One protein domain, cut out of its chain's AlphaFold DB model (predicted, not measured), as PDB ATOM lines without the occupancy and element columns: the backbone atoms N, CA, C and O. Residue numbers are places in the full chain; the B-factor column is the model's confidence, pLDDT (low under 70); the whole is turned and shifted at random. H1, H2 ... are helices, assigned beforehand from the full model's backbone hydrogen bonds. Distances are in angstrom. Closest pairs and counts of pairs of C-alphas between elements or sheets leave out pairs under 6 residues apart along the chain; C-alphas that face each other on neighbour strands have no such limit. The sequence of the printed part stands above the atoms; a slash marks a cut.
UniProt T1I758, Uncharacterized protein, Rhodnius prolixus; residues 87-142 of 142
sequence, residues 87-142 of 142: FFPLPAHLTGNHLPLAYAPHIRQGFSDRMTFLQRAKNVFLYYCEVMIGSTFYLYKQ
ATOM      1  N   PHE A  87     -24.970  29.750 -18.243       73.69
ATOM      2  CA  PHE A  87     -25.005  28.873 -19.412       73.69
ATOM      3  C   PHE A  87     -26.402  28.333 -19.732       73.69
ATOM      4  O   PHE A  87     -26.947  27.531 -18.977       73.69
ATOM      5  N   PHE A  88     -26.964  28.756 -20.869       81.62
ATOM      6  CA  PHE A  88     -28.169  28.161 -21.440       81.62
ATOM      7  C   PHE A  88     -27.848  26.796 -22.071       81.62
ATOM      8  O   PHE A  88     -26.763  26.628 -22.642       81.62
ATOM      9  N   PRO A  89     -28.787  25.834 -22.025       86.25
ATOM     10  CA  PRO A  89     -28.601  24.500 -22.587       86.25
ATOM     11  C   PRO A  89     -28.147  24.458 -24.050       86.25
ATOM     12  O   PRO A  89     -27.217  23.716 -24.364       86.25
ATOM     13  N   LEU A  90     -28.752  25.248 -24.947       85.75
ATOM     14  CA  LEU A  90     -28.397  25.209 -26.373       85.75
ATOM     15  C   LEU A  90     -26.979  25.758 -26.645       85.75
ATOM     16  O   LEU A  90     -26.185  25.005 -27.207       85.75
ATOM     17  N   PRO A  91     -26.590  26.980 -26.218       85.38
ATOM     18  CA  PRO A  91     -25.211  27.455 -26.376       85.38
ATOM     19  C   PRO A  91     -24.174  26.542 -25.716       85.38
ATOM     20  O   PRO A  91     -23.111  26.305 -26.290       85.38
ATOM     21  N   ALA A  92     -24.476  25.980 -24.538       86.56
ATOM     22  CA  ALA A  92     -23.597  25.011 -23.888       86.56
ATOM     23  C   ALA A  92     -23.413  23.756 -24.755       86.56
ATOM     24  O   ALA A  92     -22.289  23.311 -24.967       86.56
ATOM     25  N   HIS A  93     -24.500  23.230 -25.322       87.88
ATOM     26  CA  HIS A  93     -24.450  22.083 -26.221       87.88
ATOM     27  C   HIS A  93     -23.659  22.374 -27.509       87.88
ATOM     28  O   HIS A  93     -22.805  21.575 -27.883       87.88
ATOM     29  N   LEU A  94     -23.889  23.527 -28.149       85.62
ATOM     30  CA  LEU A  94     -23.221  23.922 -29.399       85.62
ATOM     31  C   LEU A  94     -21.717  24.166 -29.230       85.62
ATOM     32  O   LEU A  94     -20.939  23.890 -30.139       85.62
ATOM     33  N   THR A  95     -21.304  24.669 -28.068       85.25
ATOM     34  CA  THR A  95     -19.889  24.930 -27.751       85.25
ATOM     35  C   THR A  95     -19.169  23.717 -27.157       85.25
ATOM     36  O   THR A  95     -17.971  23.788 -26.895       85.25
ATOM     37  N   GLY A  96     -19.874  22.600 -26.938       86.12
ATOM     38  CA  GLY A  96     -19.316  21.409 -26.293       86.12
ATOM     39  C   GLY A  96     -19.075  21.574 -24.787       86.12
ATOM     40  O   GLY A  96     -18.303  20.818 -24.199       86.12
ATOM     41  N   ASN A  97     -19.713  22.553 -24.144       86.00
ATOM     42  CA  ASN A  97     -19.595  22.775 -22.710       86.00
ATOM     43  C   ASN A  97     -20.419  21.737 -21.926       86.00
ATOM     44  O   ASN A  97     -21.647  21.662 -22.038       86.00
ATOM     45  N   HIS A  98     -19.743  20.936 -21.104       80.69
ATOM     46  CA  HIS A  98     -20.376  19.913 -20.277       80.69
ATOM     47  C   HIS A  98     -20.931  20.515 -18.982       80.69
ATOM     48  O   HIS A  98     -20.216  20.683 -17.995       80.69
ATOM     49  N   LEU A  99     -22.237  20.792 -18.963       84.12
ATOM     50  CA  LEU A  99     -22.925  21.220 -17.748       84.12
ATOM     51  C   LEU A  99     -23.238  20.019 -16.840       84.12
ATOM     52  O   LEU A  99     -23.849  19.046 -17.291       84.12
ATOM     53  N   PRO A 100     -22.870  20.058 -15.549       87.69
ATOM     54  CA  PRO A 100     -23.112  18.946 -14.643       87.69
ATOM     55  C   PRO A 100     -24.563  18.930 -14.143       87.69
ATOM     56  O   PRO A 100     -24.877  19.350 -13.030       87.69
ATOM     57  N   LEU A 101     -25.463  18.381 -14.959       86.56
ATOM     58  CA  LEU A 101     -26.919  18.392 -14.739       86.56
ATOM     59  C   LEU A 101     -27.380  17.708 -13.436       86.56
ATOM     60  O   LEU A 101     -28.518  17.886 -13.006       86.56
ATOM     61  N   ALA A 102     -26.522  16.909 -12.797       84.81
ATOM     62  CA  ALA A 102     -26.843  16.223 -11.547       84.81
ATOM     63  C   ALA A 102     -26.844  17.149 -10.317       84.81
ATOM     64  O   ALA A 102     -27.445  16.796  -9.304       84.81
ATOM     65  N   TYR A 103     -26.157  18.291 -10.379       84.38
ATOM     66  CA  TYR A 103     -26.041  19.225  -9.253       84.38
ATOM     67  C   TYR A 103     -26.052  20.700  -9.668       84.38
ATOM     68  O   TYR A 103     -26.310  21.543  -8.817       84.38
ATOM     69  N   ALA A 104     -25.825  21.028 -10.944       86.19
ATOM     70  CA  ALA A 104     -26.077  22.363 -11.471       86.19
ATOM     71  C   ALA A 104     -27.564  22.486 -11.842       86.19
ATOM     72  O   ALA A 104     -28.016  21.817 -12.781       86.19
ATOM     73  N   PRO A 105     -28.340  23.296 -11.108       85.19
ATOM     74  CA  PRO A 105     -29.748  23.481 -11.389       85.19
ATOM     75  C   PRO A 105     -29.933  24.277 -12.680       85.19
ATOM     76  O   PRO A 105     -29.186  25.206 -12.987       85.19
ATOM     77  N   HIS A 106     -30.964  23.922 -13.432       82.19
ATOM     78  CA  HIS A 106     -31.408  24.691 -14.572       82.19
ATOM     79  C   HIS A 106     -31.866  26.066 -14.094       82.19
ATOM     80  O   HIS A 106     -32.641  26.161 -13.140       82.19
ATOM     81  N   ILE A 107     -31.431  27.124 -14.781       76.88
ATOM     82  CA  ILE A 107     -31.649  28.514 -14.350       76.88
ATOM     83  C   ILE A 107     -33.128  28.844 -14.090       76.88
ATOM     84  O   ILE A 107     -33.448  29.650 -13.226       76.88
ATOM     85  N   ARG A 108     -34.042  28.162 -14.790       74.06
ATOM     86  CA  ARG A 108     -35.495  28.368 -14.676       74.06
ATOM     87  C   ARG A 108     -36.168  27.613 -13.527       74.06
ATOM     88  O   ARG A 108     -37.356  27.790 -13.311       74.06
ATOM     89  N   GLN A 109     -35.471  26.701 -12.849       74.81
ATOM     90  CA  GLN A 109     -36.086  25.821 -11.847       74.81
ATOM     91  C   GLN A 109     -35.953  26.341 -10.410       74.81
ATOM     92  O   GLN A 109     -36.540  25.755  -9.505       74.81
ATOM     93  N   GLY A 110     -35.169  27.402 -10.172       74.94
ATOM     94  CA  GLY A 110     -34.951  27.959  -8.829       74.94
ATOM     95  C   GLY A 110     -34.381  26.957  -7.810       74.94
ATOM     96  O   GLY A 110     -34.405  27.212  -6.608       74.94
ATOM     97  N   PHE A 111     -33.904  25.795  -8.264       82.38
ATOM     98  CA  PHE A 111     -33.310  24.776  -7.408       82.38
ATOM     99  C   PHE A 111     -31.936  25.245  -6.914       82.38
ATOM    100  O   PHE A 111     -31.255  26.016  -7.587       82.38
ATOM    101  N   SER A 112     -31.511  24.755  -5.748       80.62
ATOM    102  CA  SER A 112     -30.129  24.912  -5.272       80.62
ATOM    103  C   SER A 112     -29.266  23.731  -5.742       80.62
ATOM    104  O   SER A 112     -29.759  22.778  -6.348       80.62
ATOM    105  N   ASP A 113     -27.971  23.773  -5.432       79.56
ATOM    106  CA  ASP A 113     -27.027  22.650  -5.527       79.56
ATOM    107  C   ASP A 113     -27.525  21.352  -4.848       79.56
ATOM    108  O   ASP A 113     -27.109  20.243  -5.196       79.56
ATOM    109  N   ARG A 114     -28.470  21.464  -3.906       85.62
ATOM    110  CA  ARG A 114     -29.090  20.338  -3.200       85.62
ATOM    111  C   ARG A 114     -30.421  19.930  -3.831       85.62
ATOM    112  O   ARG A 114     -31.491  20.234  -3.314       85.62
ATOM    113  N   MET A 115     -30.349  19.171  -4.924       88.00
ATOM    114  CA  MET A 115     -31.520  18.562  -5.571       88.00
ATOM    115  C   MET A 115     -31.773  17.121  -5.102       88.00
ATOM    116  O   MET A 115     -30.852  16.295  -5.080       88.00
ATOM    117  N   THR A 116     -33.037  16.795  -4.821       90.56
ATOM    118  CA  THR A 116     -33.535  15.414  -4.679       90.56
ATOM    119  C   THR A 116     -33.430  14.651  -6.001       90.56
ATOM    120  O   THR A 116     -33.314  15.248  -7.071       90.56
ATOM    121  N   PHE A 117     -33.510  13.320  -5.958       90.44
ATOM    122  CA  PHE A 117     -33.444  12.487  -7.165       90.44
ATOM    123  C   PHE A 117     -34.453  12.911  -8.249       90.44
ATOM    124  O   PHE A 117     -34.076  13.067  -9.407       90.44
ATOM    125  N   LEU A 118     -35.712  13.173  -7.872       89.00
ATOM    126  CA  LEU A 118     -36.744  13.605  -8.821       89.00
ATOM    127  C   LEU A 118     -36.466  14.998  -9.395       89.00
ATOM    128  O   LEU A 118     -36.670  15.213 -10.588       89.00
ATOM    129  N   GLN A 119     -35.944  15.925  -8.587       86.06
ATOM    130  CA  GLN A 119     -35.525  17.242  -9.077       86.06
ATOM    131  C   GLN A 119     -34.377  17.125 -10.082       86.06
ATOM    132  O   GLN A 119     -34.421  17.776 -11.119       86.06
ATOM    133  N   ARG A 120     -33.398  16.242  -9.839       90.38
ATOM    134  CA  ARG A 120     -32.306  15.968 -10.791       90.38
ATOM    135  C   ARG A 120     -32.825  15.365 -12.093       90.38
ATOM    136  O   ARG A 120     -32.412  15.791 -13.164       90.38
ATOM    137  N   ALA A 121     -33.745  14.404 -12.011       90.38
ATOM    138  CA  ALA A 121     -34.358  13.801 -13.194       90.38
ATOM    139  C   ALA A 121     -35.113  14.849 -14.028       90.38
ATOM    140  O   ALA A 121     -34.926  14.923 -15.241       90.38
ATOM    141  N   LYS A 122     -35.894  15.714 -13.369       87.75
ATOM    142  CA  LYS A 122     -36.578  16.840 -14.017       87.75
ATOM    143  C   LYS A 122     -35.587  17.825 -14.644       87.75
ATOM    144  O   LYS A 122     -35.791  18.250 -15.775       87.75
ATOM    145  N   ASN A 123     -34.496  18.140 -13.945       89.25
ATOM    146  CA  ASN A 123     -33.436  19.029 -14.421       89.25
ATOM    147  C   ASN A 123     -32.814  18.535 -15.735       89.25
ATOM    148  O   ASN A 123     -32.712  19.279 -16.708       89.25
ATOM    149  N   VAL A 124     -32.452  17.249 -15.768       90.44
ATOM    150  CA  VAL A 124     -31.903  16.585 -16.954       90.44
ATOM    151  C   VAL A 124     -32.922  16.575 -18.092       90.44
ATOM    152  O   VAL A 124     -32.577  16.898 -19.226       90.44
ATOM    153  N   PHE A 125     -34.176  16.233 -17.799       89.44
ATOM    154  CA  PHE A 125     -35.241  16.210 -18.798       89.44
ATOM    155  C   PHE A 125     -35.437  17.583 -19.453       89.44
ATOM    156  O   PHE A 125     -35.406  17.687 -20.677       89.44
ATOM    157  N   LEU A 126     -35.556  18.644 -18.649       87.44
ATOM    158  CA  LEU A 126     -35.730  20.009 -19.146       87.44
ATOM    159  C   LEU A 126     -34.548  20.472 -19.997       87.44
ATOM    160  O   LEU A 126     -34.767  21.055 -21.055       87.44
ATOM    161  N   TYR A 127     -33.318  20.159 -19.579       89.19
ATOM    162  CA  TYR A 127     -32.115  20.472 -20.349       89.19
ATOM    163  C   TYR A 127     -32.187  19.902 -21.770       89.19
ATOM    164  O   TYR A 127     -32.020  20.630 -22.748       89.19
ATOM    165  N   TYR A 128     -32.473  18.605 -21.900       90.19
ATOM    166  CA  TYR A 128     -32.550  17.964 -23.210       90.19
ATOM    167  C   TYR A 128     -33.764  18.425 -24.013       90.19
ATOM    168  O   TYR A 128     -33.639  18.617 -25.218       90.19
ATOM    169  N   CYS A 129     -34.916  18.658 -23.377       88.75
ATOM    170  CA  CYS A 129     -36.060  19.261 -24.055       88.75
ATOM    171  C   CYS A 129     -35.702  20.626 -24.646       88.75
ATOM    172  O   CYS A 129     -36.024  20.888 -25.801       88.75
ATOM    173  N   GLU A 130     -34.998  21.474 -23.898       87.62
ATOM    174  CA  GLU A 130     -34.568  22.782 -24.380       87.62
ATOM    175  C   GLU A 130     -33.584  22.679 -25.546       87.62
ATOM    176  O   GLU A 130     -33.779  23.357 -26.553       87.62
ATOM    177  N   VAL A 131     -32.581  21.801 -25.449       89.50
ATOM    178  CA  VAL A 131     -31.637  21.552 -26.549       89.50
ATOM    179  C   VAL A 131     -32.365  21.040 -27.790       89.50
ATOM    180  O   VAL A 131     -32.098  21.526 -28.882       89.50
ATOM    181  N   MET A 132     -33.304  20.103 -27.640       89.31
ATOM    182  CA  MET A 132     -34.058  19.530 -28.759       89.31
ATOM    183  C   MET A 132     -34.994  20.548 -29.413       89.31
ATOM    184  O   MET A 132     -35.071  20.612 -30.639       89.31
ATOM    185  N   ILE A 133     -35.699  21.359 -28.620       87.38
ATOM    186  CA  ILE A 133     -36.549  22.436 -29.145       87.38
ATOM    187  C   ILE A 133     -35.670  23.475 -29.848       87.38
ATOM    188  O   ILE A 133     -35.948  23.839 -30.988       87.38
ATOM    189  N   GLY A 134     -34.584  23.911 -29.210       85.38
ATOM    190  CA  GLY A 134     -33.647  24.871 -29.782       85.38
ATOM    191  C   GLY A 134     -33.033  24.387 -31.098       85.38
ATOM    192  O   GLY A 134     -33.016  25.121 -32.083       85.38
ATOM    193  N   SER A 135     -32.598  23.128 -31.160       85.75
ATOM    194  CA  SER A 135     -31.952  22.574 -32.351       85.75
ATOM    195  C   SER A 135     -32.922  22.335 -33.510       85.75
ATOM    196  O   SER A 135     -32.590  22.631 -34.655       85.75
ATOM    197  N   THR A 136     -34.131  21.837 -33.239       84.75
ATOM    198  CA  THR A 136     -35.089  21.470 -34.300       84.75
ATOM    199  C   THR A 136     -36.008  22.610 -34.723       84.75
ATOM    200  O   THR A 136     -36.375  22.696 -35.891       84.75
ATOM    201  N   PHE A 137     -36.406  23.483 -33.796       81.50
ATOM    202  CA  PHE A 137     -37.376  24.541 -34.072       81.50
ATOM    203  C   PHE A 137     -36.720  25.896 -34.322       81.50
ATOM    204  O   PHE A 137     -37.190  26.635 -35.187       81.50
ATOM    205  N   TYR A 138     -35.682  26.239 -33.557       80.62
ATOM    206  CA  TYR A 138     -35.043  27.552 -33.626       80.62
ATOM    207  C   TYR A 138     -33.893  27.582 -34.640       80.62
ATOM    208  O   TYR A 138     -34.004  28.318 -35.617       80.62
ATOM    209  N   LEU A 139     -32.863  26.738 -34.488       81.12
ATOM    210  CA  LEU A 139     -31.715  26.722 -35.411       81.12
ATOM    211  C   LEU A 139     -32.109  26.378 -36.848       81.12
ATOM    212  O   LEU A 139     -31.505  26.886 -37.780       81.12
ATOM    213  N   TYR A 140     -33.134  25.547 -37.045       77.75
ATOM    214  CA  TYR A 140     -33.625  25.227 -38.388       77.75
ATOM    215  C   TYR A 140     -34.265  26.430 -39.108       77.75
ATOM    216  O   TYR A 140     -34.363  26.439 -40.331       77.75
ATOM    217  N   LYS A 141     -34.767  27.420 -38.359       74.50
ATOM    218  CA  LYS A 141     -35.472  28.589 -38.908       74.50
ATOM    219  C   LYS A 141     -34.586  29.824 -39.079       74.50
ATOM    220  O   LYS A 141     -35.077  30.808 -39.632       74.50
ATOM    221  N   GLN A 142     -33.361  29.797 -38.559       65.81
ATOM    222  CA  GLN A 142     -32.356  30.842 -38.765       65.81
ATOM    223  C   GLN A 142     -31.566  30.593 -40.043       65.81
ATOM    224  O   GLN A 142     -31.227  31.606 -40.690       65.81
TER     225      GLN A 142
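What this domain is: This is residues 87 to 142 of the 142 residues of an uncharacterized protein of Rhodnius prolixus (UniProt T1I758). One long helix, H2, makes the length of a rod; on one side of it the short helix H1 packs slantwise, and a long loop, residues 95 to 116, leads from H1 to the start of H2. The 56 printed residues hold two named helices, H1 then H2, and no named strand: all helix. The whole is only just compact, close to loose, with a radius of gyration of the C-alphas of 11.8 A and spans of 37 by 18 by 15 A.

How they stand to each other: Look first at H1, residues 89 to 94, which touches H2, residues 117 to 141, where residues 127 to 135 alone of H2 take part. The closest C-alphas, of Leu 90 and Val 131, are 4.9 A apart. The two run the same way at a steep tilt of 55 degrees. Every O i to N i+4 pair of H1 is within hydrogen-bond range; in H2, 18 of 21 are.

Where its parts are: Find C-alpha 89 at (-28.601, 24.500, -22.587), where H1 begins. H2 runs 35.7 A from C-alpha 117 at (-33.444, 12.487, -7.165) to C-alpha 141 at (-35.472, 28.589, -38.908), with a kink of 27 degrees near residue 135.

The domain as a whole: The C-alphas of Thr 116 and Gln 142, the two farthest apart, are 37.4 A apart. The printed part has no cut, and H1 to H2 is a long link. Only residue 142 is under pLDDT 70.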